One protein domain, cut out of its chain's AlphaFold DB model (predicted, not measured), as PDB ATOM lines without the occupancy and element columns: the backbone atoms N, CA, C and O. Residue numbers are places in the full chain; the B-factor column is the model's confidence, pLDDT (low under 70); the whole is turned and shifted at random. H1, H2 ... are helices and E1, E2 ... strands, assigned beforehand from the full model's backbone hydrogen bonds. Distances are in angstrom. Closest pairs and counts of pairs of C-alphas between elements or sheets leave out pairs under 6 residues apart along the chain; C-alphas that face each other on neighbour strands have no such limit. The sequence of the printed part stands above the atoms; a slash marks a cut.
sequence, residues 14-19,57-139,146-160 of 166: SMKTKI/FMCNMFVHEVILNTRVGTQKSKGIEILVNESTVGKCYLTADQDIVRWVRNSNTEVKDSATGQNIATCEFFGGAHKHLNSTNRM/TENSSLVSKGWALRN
ATOM      1  N   SER A  14       2.464 -18.430  35.489       66.25
ATOM      2  CA  SER A  14       2.189 -19.641  36.277       66.25
ATOM      3  C   SER A  14       2.067 -19.391  37.784       66.25
ATOM      4  O   SER A  14       1.348 -20.127  38.455       66.25
ATOM      5  N   MET A  15       2.714 -18.347  38.316       70.44
ATOM      6  CA  MET A  15       2.659 -17.991  39.741       70.44
ATOM      7  C   MET A  15       1.390 -17.216  40.110       70.44
ATOM      8  O   MET A  15       1.142 -16.975  41.290       70.44
ATOM      9  N   LYS A  16       0.588 -16.826  39.102       82.94
ATOM     10  CA  LYS A  16      -0.645 -16.036  39.237       82.94
ATOM     11  C   LYS A  16      -0.478 -14.794  40.133       82.94
ATOM     12  O   LYS A  16      -1.412 -14.382  40.822       82.94
ATOM     13  N   THR A  17       0.719 -14.212  40.122       85.44
ATOM     14  CA  THR A  17       1.031 -12.956  40.803       85.44
ATOM     15  C   THR A  17       0.148 -11.858  40.236       85.44
ATOM     16  O   THR A  17       0.094 -11.665  39.018       85.44
ATOM     17  N   LYS A  18      -0.552 -11.139  41.110       90.31
ATOM     18  CA  LYS A  18      -1.291  -9.947  40.704       90.31
ATOM     19  C   LYS A  18      -0.334  -8.771  40.723       90.31
ATOM     20  O   LYS A  18       0.449  -8.621  41.658       90.31
ATOM     21  N   ILE A  19      -0.402  -7.966  39.673       89.62
ATOM     22  CA  ILE A  19       0.364  -6.735  39.569       89.62
ATOM     23  C   ILE A  19      -0.595  -5.570  39.378       89.62
ATOM     24  O   ILE A  19      -1.533  -5.652  38.581       89.62
ATOM     25  N   PHE A  57       1.481 -11.760  45.710       88.25
ATOM     26  CA  PHE A  57       1.825 -13.151  45.477       88.25
ATOM     27  C   PHE A  57       0.765 -14.065  46.101       88.25
ATOM     28  O   PHE A  57       0.163 -13.751  47.126       88.25
ATOM     29  N   MET A  58       0.546 -15.240  45.505       87.38
ATOM     30  CA  MET A  58      -0.460 -16.189  46.001       87.38
ATOM     31  C   MET A  58      -0.108 -16.844  47.340       87.38
ATOM     32  O   MET A  58      -0.981 -17.416  47.992       87.38
ATOM     33  N   CYS A  59       1.156 -16.790  47.748       84.12
ATOM     34  CA  CYS A  59       1.633 -17.358  48.997       84.12
ATOM     35  C   CYS A  59       2.711 -16.469  49.616       84.12
ATOM     36  O   CYS A  59       3.264 -15.583  48.963       84.12
ATOM     37  N   ASN A  60       3.013 -16.722  50.888       86.88
ATOM     38  CA  ASN A  60       4.162 -16.116  51.544       86.88
ATOM     39  C   ASN A  60       5.453 -16.676  50.955       86.88
ATOM     40  O   ASN A  60       5.586 -17.880  50.744       86.88
ATOM     41  N   MET A  61       6.415 -15.793  50.735       83.44
ATOM     42  CA  MET A  61       7.654 -16.122  50.055       83.44
ATOM     43  C   MET A  61       8.856 -15.640  50.841       83.44
ATOM     44  O   MET A  61       8.808 -14.633  51.556       83.44
ATOM     45  N   PHE A  62       9.958 -16.346  50.619       84.75
ATOM     46  CA  PHE A  62      11.268 -15.937  51.078       84.75
ATOM     47  C   PHE A  62      11.973 -15.186  49.949       84.75
ATOM     48  O   PHE A  62      12.438 -15.780  48.978       84.75
ATOM     49  N   VAL A  63      12.079 -13.868  50.080       84.38
ATOM     50  CA  VAL A  63      12.764 -13.002  49.120       84.38
ATOM     51  C   VAL A  63      14.263 -13.051  49.388       84.38
ATOM     52  O   VAL A  63      14.738 -12.519  50.390       84.38
ATOM     53  N   HIS A  64      15.036 -13.690  48.517       80.94
ATOM     54  CA  HIS A  64      16.503 -13.674  48.603       80.94
ATOM     55  C   HIS A  64      17.138 -12.549  47.776       80.94
ATOM     56  O   HIS A  64      18.175 -12.005  48.150       80.94
ATOM     57  N   GLU A  65      16.535 -12.235  46.635       83.69
ATOM     58  CA  GLU A  65      17.078 -11.334  45.624       83.69
ATOM     59  C   GLU A  65      15.926 -10.656  44.886       83.69
ATOM     60  O   GLU A  65      14.877 -11.274  44.710       83.69
ATOM     61  N   VAL A  66      16.118  -9.406  44.474       86.31
ATOM     62  CA  VAL A  66      15.222  -8.695  43.552       86.31
ATOM     63  C   VAL A  66      16.083  -8.093  42.458       86.31
ATOM     64  O   VAL A  66      17.059  -7.413  42.751       86.31
ATOM     65  N   ILE A  67      15.724  -8.325  41.203       85.94
ATOM     66  CA  ILE A  67      16.384  -7.723  40.040       85.94
ATOM     67  C   ILE A  67      15.332  -6.908  39.301       85.94
ATOM     68  O   ILE A  67      14.191  -7.357  39.218       85.94
ATOM     69  N   LEU A  68      15.704  -5.723  38.820       84.62
ATOM     70  CA  LEU A  68      14.884  -4.876  37.957       84.62
ATOM     71  C   LEU A  68      15.775  -4.258  36.890       84.62
ATOM     72  O   LEU A  68      16.813  -3.684  37.204       84.62
ATOM     73  N   ASN A  69      15.337  -4.282  35.646       85.88
ATOM     74  CA  ASN A  69      15.802  -3.365  34.623       85.88
ATOM     75  C   ASN A  69      15.068  -2.039  34.831       85.88
ATOM     76  O   ASN A  69      13.954  -1.977  35.345       85.88
ATOM     77  N   THR A  70      15.712  -0.936  34.513       85.81
ATOM     78  CA  THR A  70      15.205   0.397  34.831       85.81
ATOM     79  C   THR A  70      14.991   1.239  33.589       85.81
ATOM     80  O   THR A  70      14.632   2.405  33.729       85.81
ATOM     81  N   ARG A  71      15.205   0.671  32.395       83.94
ATOM     82  CA  ARG A  71      15.096   1.355  31.104       83.94
ATOM     83  C   ARG A  71      13.961   0.811  30.234       83.94
ATOM     84  O   ARG A  71      13.953  -0.372  29.897       83.94
ATOM     85  N   VAL A  72      13.044   1.684  29.813       81.88
ATOM     86  CA  VAL A  72      12.049   1.414  28.757       81.88
ATOM     87  C   VAL A  72      12.277   2.419  27.631       81.88
ATOM     88  O   VAL A  72      12.064   3.617  27.813       81.88
ATOM     89  N   GLY A  73      12.743   1.949  26.471       79.94
ATOM     90  CA  GLY A  73      13.127   2.837  25.372       79.94
ATOM     91  C   GLY A  73      14.195   3.845  25.813       79.94
ATOM     92  O   GLY A  73      15.281   3.465  26.254       79.94
ATOM     93  N   THR A  74      13.880   5.135  25.712       77.94
ATOM     94  CA  THR A  74      14.760   6.242  26.121       77.94
ATOM     95  C   THR A  74      14.582   6.662  27.583       77.94
ATOM     96  O   THR A  74      15.408   7.416  28.096       77.94
ATOM     97  N   GLN A  75      13.545   6.171  28.271       80.25
ATOM     98  CA  GLN A  75      13.232   6.535  29.655       80.25
ATOM     99  C   GLN A  75      13.968   5.639  30.650       80.25
ATOM    100  O   GLN A  75      14.083   4.429  30.436       80.25
ATOM    101  N   LYS A  76      14.453   6.230  31.752       84.06
ATOM    102  CA  LYS A  76      15.267   5.535  32.760       84.06
ATOM    103  C   LYS A  76      14.961   5.960  34.198       84.06
ATOM    104  O   LYS A  76      15.010   7.145  34.543       84.06
ATOM    105  N   SER A  77      14.739   4.970  35.063       87.06
ATOM    106  CA  SER A  77      14.693   5.158  36.517       87.06
ATOM    107  C   SER A  77      16.072   5.237  37.146       87.06
ATOM    108  O   SER A  77      16.973   4.482  36.793       87.06
ATOM    109  N   LYS A  78      16.202   6.134  38.128       87.62
ATOM    110  CA  LYS A  78      17.437   6.373  38.882       87.62
ATOM    111  C   LYS A  78      17.301   6.139  40.373       87.62
ATOM    112  O   LYS A  78      18.294   5.810  40.992       87.62
ATOM    113  N   GLY A  79      16.134   6.352  40.971       91.19
ATOM    114  CA  GLY A  79      15.925   6.180  42.408       91.19
ATOM    115  C   GLY A  79      14.788   5.215  42.645       91.19
ATOM    116  O   GLY A  79      13.643   5.523  42.305       91.19
ATOM    117  N   ILE A  80      15.121   4.059  43.211       93.69
ATOM    118  CA  ILE A  80      14.174   2.969  43.423       93.69
ATOM    119  C   ILE A  80      14.248   2.513  44.875       93.69
ATOM    120  O   ILE A  80      15.322   2.397  45.468       93.69
ATOM    121  N   GLU A  81      13.079   2.289  45.448       94.25
ATOM    122  CA  GLU A  81      12.866   1.852  46.816       94.25
ATOM    123  C   GLU A  81      11.984   0.599  46.797       94.25
ATOM    124  O   GLU A  81      10.979   0.554  46.086       94.25
ATOM    125  N   ILE A  82      12.377  -0.425  47.553       94.44
ATOM    126  CA  ILE A  82      11.591  -1.640  47.759       94.44
ATOM    127  C   ILE A  82      10.931  -1.535  49.125       94.44
ATOM    128  O   ILE A  82      11.602  -1.327  50.141       94.44
ATOM    129  N   LEU A  83       9.620  -1.736  49.139       94.19
ATOM    130  CA  LEU A  83       8.816  -1.831  50.337       94.19
ATOM    131  C   LEU A  83       8.213  -3.229  50.436       94.19
ATOM    132  O   LEU A  83       7.777  -3.815  49.445       94.19
ATOM    133  N   VAL A  84       8.171  -3.757  51.650       92.00
ATOM    134  CA  VAL A  84       7.485  -5.005  51.980       92.00
ATOM    135  C   VAL A  84       6.653  -4.746  53.221       92.00
ATOM    136  O   VAL A  84       7.193  -4.298  54.232       92.00
ATOM    137  N   ASN A  85       5.347  -5.011  53.145       85.62
ATOM    138  CA  ASN A  85       4.389  -4.655  54.198       85.62
ATOM    139  C   ASN A  85       4.580  -3.194  54.649       85.62
ATOM    140  O   ASN A  85       4.791  -2.926  55.831       85.62
ATOM    141  N   GLU A  86       4.641  -2.278  53.672       86.50
ATOM    142  CA  GLU A  86       4.824  -0.822  53.851       86.50
ATOM    143  C   GLU A  86       6.157  -0.391  54.488       86.50
ATOM    144  O   GLU A  86       6.458   0.796  54.591       86.50
ATOM    145  N   SER A  87       7.014  -1.343  54.854       91.38
ATOM    146  CA  SER A  87       8.326  -1.077  55.430       91.38
ATOM    147  C   SER A  87       9.379  -1.042  54.336       91.38
ATOM    148  O   SER A  87       9.467  -1.959  53.518       91.38
ATOM    149  N   THR A  88      10.211  -0.003  54.328       94.50
ATOM    150  CA  THR A  88      11.320   0.077  53.374       94.50
ATOM    151  C   THR A  88      12.366  -0.976  53.714       94.50
ATOM    152  O   THR A  88      12.943  -0.970  54.801       94.50
ATOM    153  N   VAL A  89      12.616  -1.876  52.768       94.38
ATOM    154  CA  VAL A  89      13.580  -2.975  52.907       94.38
ATOM    155  C   VAL A  89      14.858  -2.745  52.113       94.38
ATOM    156  O   VAL A  89      15.859  -3.398  52.382       94.38
ATOM    157  N   GLY A  90      14.849  -1.822  51.154       93.44
ATOM    158  CA  GLY A  90      16.029  -1.459  50.382       93.44
ATOM    159  C   GLY A  90      15.789  -0.208  49.554       93.44
ATOM    160  O   GLY A  90      14.669   0.071  49.131       93.44
ATOM    161  N   LYS A  91      16.856   0.549  49.310       94.50
ATOM    162  CA  LYS A  91      16.829   1.765  48.496       94.50
ATOM    163  C   LYS A  91      18.118   1.858  47.701       94.50
ATOM    164  O   LYS A  91      19.179   1.564  48.236       94.50
ATOM    165  N   CYS A  92      18.021   2.231  46.433       91.31
ATOM    166  CA  CYS A  92      19.159   2.236  45.527       91.31
ATOM    167  C   CYS A  92      19.088   3.432  44.577       91.31
ATOM    168  O   CYS A  92      17.997   3.887  44.206       91.31
ATOM    169  N   TYR A  93      20.265   3.920  44.187       91.12
ATOM    170  CA  TYR A  93      20.429   4.951  43.175       91.12
ATOM    171  C   TYR A  93      21.291   4.411  42.039       91.12
ATOM    172  O   TYR A  93      22.389   3.927  42.293       91.12
ATOM    173  N   LEU A  94      20.799   4.508  40.808       88.19
ATOM    174  CA  LEU A  94      21.530   4.079  39.622       88.19
ATOM    175  C   LEU A  94      22.355   5.233  39.052       88.19
ATOM    176  O   LEU A  94      21.883   6.375  38.959       88.19
ATOM    177  N   THR A  95      23.574   4.916  38.630       87.25
ATOM    178  CA  THR A  95      24.437   5.803  37.846       87.25
ATOM    179  C   THR A  95      24.008   5.832  36.371       87.25
ATOM    180  O   THR A  95      23.133   5.082  35.925       87.25
ATOM    181  N   ALA A  96      24.588   6.750  35.590       82.00
ATOM    182  CA  ALA A  96      24.218   6.953  34.184       82.00
ATOM    183  C   ALA A  96      24.423   5.695  33.320       82.00
ATOM    184  O   ALA A  96      23.647   5.450  32.398       82.00
ATOM    185  N   ASP A  97      25.402   4.865  33.665       84.75
ATOM    186  CA  ASP A  97      25.782   3.638  32.968       84.75
ATOM    187  C   ASP A  97      25.018   2.388  33.439       84.75
ATOM    188  O   ASP A  97      25.018   1.387  32.732       84.75
ATOM    189  N   GLN A  98      24.339   2.431  34.591       84.69
ATOM    190  CA  GLN A  98      23.634   1.279  35.171       84.69
ATOM    191  C   GLN A  98      22.171   1.218  34.740       84.69
ATOM    192  O   GLN A  98      21.395   2.108  35.080       84.69
ATOM    193  N   ASP A  99      21.769   0.162  34.041       82.94
ATOM    194  CA  ASP A  99      20.383  -0.024  33.572       82.94
ATOM    195  C   ASP A  99      19.643  -1.136  34.325       82.94
ATOM    196  O   ASP A  99      18.456  -1.366  34.104       82.94
ATOM    197  N   ILE A 100      20.343  -1.839  35.213       84.88
ATOM    198  CA  ILE A 100      19.776  -2.871  36.070       84.88
ATOM    199  C   ILE A 100      20.122  -2.532  37.509       84.88
ATOM    200  O   ILE A 100      21.242  -2.132  37.818       84.88
ATOM    201  N   VAL A 101      19.168  -2.752  38.398       86.69
ATOM    202  CA  VAL A 101      19.382  -2.767  39.836       86.69
ATOM    203  C   VAL A 101      19.105  -4.157  40.385       86.69
ATOM    204  O   VAL A 101      18.175  -4.851  39.972       86.69
ATOM    205  N   ARG A 102      19.945  -4.569  41.322       87.56
ATOM    206  CA  ARG A 102      19.922  -5.874  41.955       87.56
ATOM    207  C   ARG A 102      20.019  -5.685  43.459       87.56
ATOM    208  O   ARG A 102      21.044  -5.224  43.949       87.56
ATOM    209  N   TRP A 103      18.987  -6.083  44.190       89.38
ATOM    210  CA  TRP A 103      19.040  -6.197  45.640       89.38
ATOM    211  C   TRP A 103      19.362  -7.613  46.065       89.38
ATOM    212  O   TRP A 103      18.732  -8.569  45.611       89.38
ATOM    213  N   VAL A 104      20.313  -7.732  46.981       86.19
ATOM    214  CA  VAL A 104      20.707  -8.989  47.613       86.19
ATOM    215  C   VAL A 104      20.724  -8.849  49.126       86.19
ATOM    216  O   VAL A 104      20.839  -7.757  49.672       86.19
ATOM    217  N   ARG A 105      20.616  -9.976  49.829       81.81
ATOM    218  CA  ARG A 105      20.786 -10.002  51.292       81.81
ATOM    219  C   ARG A 105      22.235  -9.848  51.745       81.81
ATOM    220  O   ARG A 105      22.455  -9.556  52.910       81.81
ATOM    221  N   ASN A 106      23.186 -10.142  50.865       75.00
ATOM    222  CA  ASN A 106      24.613 -10.062  51.139       75.00
ATOM    223  C   ASN A 106      25.351  -9.812  49.813       75.00
ATOM    224  O   ASN A 106      25.172 -10.573  48.855       75.00
ATOM    225  N   SER A 107      26.142  -8.743  49.758       64.31
ATOM    226  CA  SER A 107      26.825  -8.227  48.572       64.31
ATOM    227  C   SER A 107      28.160  -8.894  48.254       64.31
ATOM    228  O   SER A 107      28.902  -8.360  47.437       64.31
ATOM    229  N   ASN A 108      28.481 -10.059  48.826       57.81
ATOM    230  CA  ASN A 108      29.774 -10.733  48.625       57.81
ATOM    231  C   ASN A 108      30.117 -11.109  47.163       57.81
ATOM    232  O   ASN A 108      31.135 -11.747  46.917       57.81
ATOM    233  N   THR A 109      29.291 -10.753  46.177       52.12
ATOM    234  CA  THR A 109      29.569 -10.969  44.754       52.12
ATOM    235  C   THR A 109      29.029  -9.812  43.914       52.12
ATOM    236  O   THR A 109      27.818  -9.685  43.713       52.12
ATOM    237  N   GLU A 110      29.936  -8.996  43.371       51.22
ATOM    238  CA  GLU A 110      29.651  -8.220  42.164       51.22
ATOM    239  C   GLU A 110      29.365  -9.215  41.037       51.22
ATOM    240  O   GLU A 110      30.248  -9.935  40.571       51.22
ATOM    241  N   VAL A 111      28.106  -9.303  40.619       54.97
ATOM    242  CA  VAL A 111      27.733 -10.118  39.466       54.97
ATOM    243  C   VAL A 111      27.714  -9.190  38.263       54.97
ATOM    244  O   VAL A 111      26.771  -8.427  38.087       54.97
ATOM    245  N   LYS A 112      28.753  -9.254  37.428       49.12
ATOM    246  CA  LYS A 112      28.641  -8.800  36.040       49.12
ATOM    247  C   LYS A 112      27.876  -9.880  35.289       49.12
ATOM    248  O   LYS A 112      28.349 -11.017  35.214       49.12
ATOM    249  N   ASP A 113      26.702  -9.555  34.754       50.41
ATOM    250  CA  ASP A 113      26.019 -10.478  33.849       50.41
ATOM    251  C   ASP A 113      26.809 -10.526  32.534       50.41
ATOM    252  O   ASP A 113      26.668  -9.700  31.633       50.41
ATOM    253  N   SER A 114      27.741 -11.476  32.483       44.78
ATOM    254  CA  SER A 114      28.747 -11.601  31.425       44.78
ATOM    255  C   SER A 114      28.121 -11.954  30.069       44.78
ATOM    256  O   SER A 114      28.798 -11.890  29.049       44.78
ATOM    257  N   ALA A 115      26.829 -12.304  30.050       43.53
ATOM    258  CA  ALA A 115      26.073 -12.615  28.844       43.53
ATOM    259  C   ALA A 115      25.452 -11.380  28.163       43.53
ATOM    260  O   ALA A 115      25.157 -11.442  26.973       43.53
ATOM    261  N   THR A 116      25.239 -10.273  28.886       50.72
ATOM    262  CA  THR A 116      24.518  -9.089  28.372       50.72
ATOM    263  C   THR A 116      25.369  -7.819  28.325       50.72
ATOM    264  O   THR A 116      24.995  -6.871  27.638       50.72
ATOM    265  N   GLY A 117      26.508  -7.782  29.030       58.53
ATOM    266  CA  GLY A 117      27.382  -6.602  29.088       58.53
ATOM    267  C   GLY A 117      26.751  -5.395  29.797       58.53
ATOM    268  O   GLY A 117      27.287  -4.293  29.721       58.53
ATOM    269  N   GLN A 118      25.610  -5.581  30.467       66.25
ATOM    270  CA  GLN A 118      24.890  -4.511  31.153       66.25
ATOM    271  C   GLN A 118      25.493  -4.245  32.536       66.25
ATOM    272  O   GLN A 118      25.757  -5.173  33.302       66.25
ATOM    273  N   ASN A 119      25.676  -2.966  32.877       77.19
ATOM    274  CA  ASN A 119      26.135  -2.570  34.205       77.19
ATOM    275  C   ASN A 119      24.988  -2.672  35.218       77.19
ATOM    276  O   ASN A 119      23.901  -2.120  35.020       77.19
ATOM    277  N   ILE A 120      25.259  -3.380  36.314       82.81
ATOM    278  CA  ILE A 120      24.293  -3.699  37.364       82.81
ATOM    279  C   ILE A 120      24.651  -2.916  38.629       82.81
ATOM    280  O   ILE A 120      25.742  -3.069  39.176       82.81
ATOM    281  N   ALA A 121      23.709  -2.125  39.135       87.00
ATOM    282  CA  ALA A 121      23.769  -1.549  40.470       87.00
ATOM    283  C   ALA A 121      23.442  -2.640  41.499       87.00
ATOM    284  O   ALA A 121      22.289  -3.058  41.609       87.00
ATOM    285  N   THR A 122      24.437  -3.123  42.246       87.94
ATOM    286  CA  THR A 122      24.191  -4.070  43.346       87.94
ATOM    287  C   THR A 122      23.981  -3.300  44.645       87.94
ATOM    288  O   THR A 122      24.845  -2.545  45.075       87.94
ATOM    289  N   CYS A 123      22.823  -3.501  45.260       88.19
ATOM    290  CA  CYS A 123      22.405  -2.882  46.505       88.19
ATOM    291  C   CYS A 123      22.067  -3.971  47.531       88.19
ATOM    292  O   CYS A 123      21.640  -5.072  47.182       88.19
ATOM    293  N   GLU A 124      22.256  -3.682  48.813       89.38
ATOM    294  CA  GLU A 124      21.851  -4.600  49.875       89.38
ATOM    295  C   GLU A 124      20.463  -4.248  50.403       89.38
ATOM    296  O   GLU A 124      20.045  -3.085  50.415       89.38
ATOM    297  N   PHE A 125      19.732  -5.265  50.852       90.69
ATOM    298  CA  PHE A 125      18.609  -5.026  51.744       90.69
ATOM    299  C   PHE A 125      19.121  -4.489  53.087       90.69
ATOM    300  O   PHE A 125      20.195  -4.857  53.551       90.69
ATOM    301  N   PHE A 126      18.340  -3.635  53.741       90.94
ATOM    302  CA  PHE A 126      18.705  -3.087  55.045       90.94
ATOM    303  C   PHE A 126      18.815  -4.195  56.104       90.94
ATOM    304  O   PHE A 126      18.040  -5.148  56.088       90.94
ATOM    305  N   GLY A 127      19.705  -4.045  57.091       77.06
ATOM    306  CA  GLY A 127      19.940  -5.073  58.122       77.06
ATOM    307  C   GLY A 127      18.695  -5.473  58.936       77.06
ATOM    308  O   GLY A 127      18.614  -6.586  59.446       77.06
ATOM    309  N   GLY A 128      17.672  -4.613  59.006       80.69
ATOM    310  CA  GLY A 128      16.372  -4.916  59.625       80.69
ATOM    311  C   GLY A 128      15.322  -5.524  58.683       80.69
ATOM    312  O   GLY A 128      14.250  -5.927  59.134       80.69
ATOM    313  N   ALA A 129      15.600  -5.603  57.381       83.62
ATOM    314  CA  ALA A 129      14.651  -6.033  56.358       83.62
ATOM    315  C   ALA A 129      14.355  -7.536  56.391       83.62
ATOM    316  O   ALA A 129      13.306  -7.967  55.911       83.62
ATOM    317  N   HIS A 130      15.247  -8.347  56.970       78.75
ATOM    318  CA  HIS A 130      15.130  -9.808  56.966       78.75
ATOM    319  C   HIS A 130      13.788 -10.292  57.531       78.75
ATOM    320  O   HIS A 130      13.217 -11.234  56.990       78.75
ATOM    321  N   LYS A 131      13.242  -9.615  58.551       84.44
ATOM    322  CA  LYS A 131      11.934  -9.951  59.137       84.44
ATOM    323  C   LYS A 131      10.778  -9.825  58.137       84.44
ATOM    324  O   LYS A 131       9.865 -10.638  58.161       84.44
ATOM    325  N   HIS A 132      10.855  -8.856  57.227       86.81
ATOM    326  CA  HIS A 132       9.855  -8.627  56.185       86.81
ATOM    327  C   HIS A 132      10.082  -9.544  54.976       86.81
ATOM    328  O   HIS A 132       9.140 -10.059  54.390       86.81
ATOM    329  N   LEU A 133      11.345  -9.792  54.622       86.44
ATOM    330  CA  LEU A 133      11.717 -10.564  53.435       86.44
ATOM    331  C   LEU A 133      11.587 -12.085  53.617       86.44
ATOM    332  O   LEU A 133      11.654 -12.816  52.634       86.44
ATOM    333  N   ASN A 134      11.475 -12.588  54.850       87.94
ATOM    334  CA  ASN A 134      11.406 -14.031  55.117       87.94
ATOM    335  C   ASN A 134      10.015 -14.636  54.893       87.94
ATOM    336  O   ASN A 134       9.915 -15.842  54.688       87.94
ATOM    337  N   SER A 135       8.968 -13.820  54.973       86.75
ATOM    338  CA  SER A 135       7.586 -14.254  54.802       86.75
ATOM    339  C   SER A 135       6.762 -13.069  54.325       86.75
ATOM    340  O   SER A 135       6.162 -12.355  55.130       86.75
ATOM    341  N   THR A 136       6.751 -12.851  53.013       88.88
ATOM    342  CA  THR A 136       5.903 -11.830  52.398       88.88
ATOM    343  C   THR A 136       5.112 -12.376  51.224       88.88
ATOM    344  O   THR A 136       5.641 -13.118  50.400       88.88
ATOM    345  N   ASN A 137       3.851 -11.973  51.143       90.19
ATOM    346  CA  ASN A 137       2.996 -12.132  49.977       90.19
ATOM    347  C   ASN A 137       2.724 -10.796  49.267       90.19
ATOM    348  O   ASN A 137       2.026 -10.803  48.261       90.19
ATOM    349  N   ARG A 138       3.276  -9.670  49.742       91.56
ATOM    350  CA  ARG A 138       3.116  -8.361  49.102       91.56
ATOM    351  C   ARG A 138       4.424  -7.585  49.044       91.56
ATOM    352  O   ARG A 138       5.154  -7.453  50.031       91.56
ATOM    353  N   MET A 139       4.722  -7.038  47.875       93.31
ATOM    354  CA  MET A 139       5.888  -6.190  47.654       93.31
ATOM    355  C   MET A 139       5.490  -4.974  46.838       93.31
ATOM    356  O   MET A 139       4.740  -5.087  45.875       93.31
ATOM    357  N   THR A 146      14.008   9.733  38.446       79.38
ATOM    358  CA  THR A 146      14.269   9.354  37.052       79.38
ATOM    359  C   THR A 146      15.287  10.283  36.403       79.38
ATOM    360  O   THR A 146      15.628  11.323  36.963       79.38
ATOM    361  N   GLU A 147      15.841   9.860  35.267       69.44
ATOM    362  CA  GLU A 147      16.839  10.637  34.529       69.44
ATOM    363  C   GLU A 147      16.219  11.814  33.781       69.44
ATOM    364  O   GLU A 147      16.804  12.884  33.823       69.44
ATOM    365  N   ASN A 148      15.034  11.633  33.183       55.44
ATOM    366  CA  ASN A 148      14.330  12.652  32.394       55.44
ATOM    367  C   ASN A 148      12.791  12.465  32.411       55.44
ATOM    368  O   ASN A 148      12.133  12.799  31.430       55.44
ATOM    369  N   SER A 149      12.226  11.988  33.537       45.34
ATOM    370  CA  SER A 149      10.809  11.590  33.796       45.34
ATOM    371  C   SER A 149      10.571  10.059  33.867       45.34
ATOM    372  O   SER A 149      11.360   9.267  33.369       45.34
ATOM    373  N   SER A 150       9.566   9.663  34.663       40.50
ATOM    374  CA  SER A 150       9.117   8.326  35.154       40.50
ATOM    375  C   SER A 150       9.395   7.114  34.214       40.50
ATOM    376  O   SER A 150       8.869   7.129  33.111       40.50
ATOM    377  N   LEU A 151      10.203   6.057  34.523       51.91
ATOM    378  CA  LEU A 151       9.780   4.756  35.132       51.91
ATOM    379  C   LEU A 151      10.756   3.544  35.040       51.91
ATOM    380  O   LEU A 151      11.840   3.671  34.476       51.91
ATOM    381  N   VAL A 152      10.374   2.404  35.665       43.81
ATOM    382  CA  VAL A 152      11.063   1.091  35.830       43.81
ATOM    383  C   VAL A 152      10.706   0.077  34.730       43.81
ATOM    384  O   VAL A 152       9.586   0.074  34.229       43.81
ATOM    385  N   SER A 153      11.638  -0.820  34.387       38.81
ATOM    386  CA  SER A 153      11.509  -1.826  33.327       38.81
ATOM    387  C   SER A 153      11.812  -3.282  33.769       38.81
ATOM    388  O   SER A 153      11.766  -3.626  34.944       38.81
ATOM    389  N   LYS A 154      11.982  -4.173  32.781       36.03
ATOM    390  CA  LYS A 154      11.901  -5.651  32.789       36.03
ATOM    391  C   LYS A 154      12.754  -6.408  33.820       36.03
ATOM    392  O   LYS A 154      13.775  -5.942  34.270       36.03
ATOM    393  N   GLY A 155      12.451  -7.690  34.030       30.22
ATOM    394  CA  GLY A 155      13.448  -8.666  34.495       30.22
ATOM    395  C   GLY A 155      13.488  -8.863  36.003       30.22
ATOM    396  O   GLY A 155      14.382  -8.367  36.670       30.22
ATOM    397  N   TRP A 156      12.549  -9.662  36.504       32.59
ATOM    398  CA  TRP A 156      12.454 -10.049  37.905       32.59
ATOM    399  C   TRP A 156      13.033 -11.447  38.094       32.59
ATOM    400  O   TRP A 156      12.618 -12.401  37.435       32.59
ATOM    401  N   ALA A 157      13.973 -11.592  39.019       30.41
ATOM    402  CA  ALA A 157      14.375 -12.887  39.543       30.41
ATOM    403  C   ALA A 157      14.286 -12.813  41.065       30.41
ATOM    404  O   ALA A 157      14.967 -12.002  41.686       30.41
ATOM    405  N   LEU A 158      13.419 -13.640  41.645       32.00
ATOM    406  CA  LEU A 158      13.206 -13.742  43.081       32.00
ATOM    407  C   LEU A 158      13.511 -15.183  43.487       32.00
ATOM    408  O   LEU A 158      12.780 -16.118  43.173       32.00
ATOM    409  N   ARG A 159      14.640 -15.399  44.159       29.38
ATOM    410  CA  ARG A 159      14.994 -16.738  44.640       29.38
ATOM    411  C   ARG A 159      14.189 -17.050  45.904       29.38
ATOM    412  O   ARG A 159      14.484 -16.503  46.962       29.38
ATOM    413  N   ASN A 160      13.220 -17.959  45.789       26.36
ATOM    414  CA  ASN A 160      12.684 -18.695  46.931       26.36
ATOM    415  C   ASN A 160      13.760 -19.674  47.413       26.36
ATOM    416  O   ASN A 160      14.223 -20.529  46.659       26.36
TER     417      ASN A 160
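Overview. This is residues 14 to 19, 57 to 139 and 146 to 160 of the 166 residues of the protein "uncharacterized protein LOC113470104" of Diaphorina citri (UniProt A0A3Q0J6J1). A small sandwich of two sheets: E2, E5 and E6 face the hairpin of E3 and E4, and beyond the end where E3 finishes E1, H1 and E7 gather. A 14-residue loop arches from E5 back to E6, and the last stretch, residues 146 to 160, runs past E2 on the side away from E6. The 104 printed residues hold seven named strands and one named helix, in the order E1 E2 E3 E4 E5 E6 H1 E7; under half are in these elements, and the class is mostly strand. The first sheet is mixed, in the order E2, E5, E6; the second is antiparallel. The whole is compact and rounded, with a radius of gyration of the C-alphas of 13.8 A and spans of 35 by 31 by 26 A.

Along the chain. Residues 14 to 19 hold no named element. E1 is residues 57 to 61, with C-alpha 57 at (1.825, -13.151, 45.477), and E2 is residues 65 to 69, 13.6 A long. E3, residues 75 to 84, is the longest strand by residues, 25.8 A, and bends by 64 degrees at residue 78. E4 is residues 87 to 93, 18.2 A. E5, residues 98 to 104, and E6, residues 119 to 124, each measure 16.4 A. H1 is residues 130 to 133, and E7 is residues 136 to 139, with C-alpha 139 at (5.888, -6.190, 47.654).

Arrangement. The facing parts of the two sheets are 9.0 A apart centre to centre, with their best planes 12 degrees apart and their strands at 21 degrees. E5 is the inner strand of its sheet. E2 and E5 are antiparallel at 169 degrees, with N 68 and O 101 within hydrogen-bond range at 2.9 A. E5 and E6 are parallel at 29 degrees, with N 121 and O 100 at 2.8 A. The hairpin E3 and E4 is antiparallel at 156 degrees, with N 82 and O 90 at 2.8 A. Residues 71 to 72 pair antiparallel with residues 75 to 76 of E3. Between the sheets, the closest C-alphas of E4 and E6 are those of Cys 92 and Cys 123, 6.1 A apart. E1 and E7 pair with no named strand; their closest C-alphas, Asn 60 and Asn 137, are 4.4 A apart. The closest C-alphas of E3 and E7, Val 84 and Met 139, are 4.8 A apart. H1 is not on the sheet of E2, E5 and E6; it is too short for an O i to N i+4 pair, and its one O i to N i+3 pair is within range.

Size, cuts and confidence. The C-alphas farthest apart, Thr 74 and Lys 131, are 36.9 A apart. Residues 20 to 56 are not printed, with 8.8 A between C-alphas 19 and 57, nor are 140 to 145, with 20.6 A between C-alphas 139 and 146. The link E5 to E6 is long; the other links between named elements are tight. The mean pLDDT of the printed part is 76.2, and 27 residues are under 70: 14, 107 to 118 and 147 to 160.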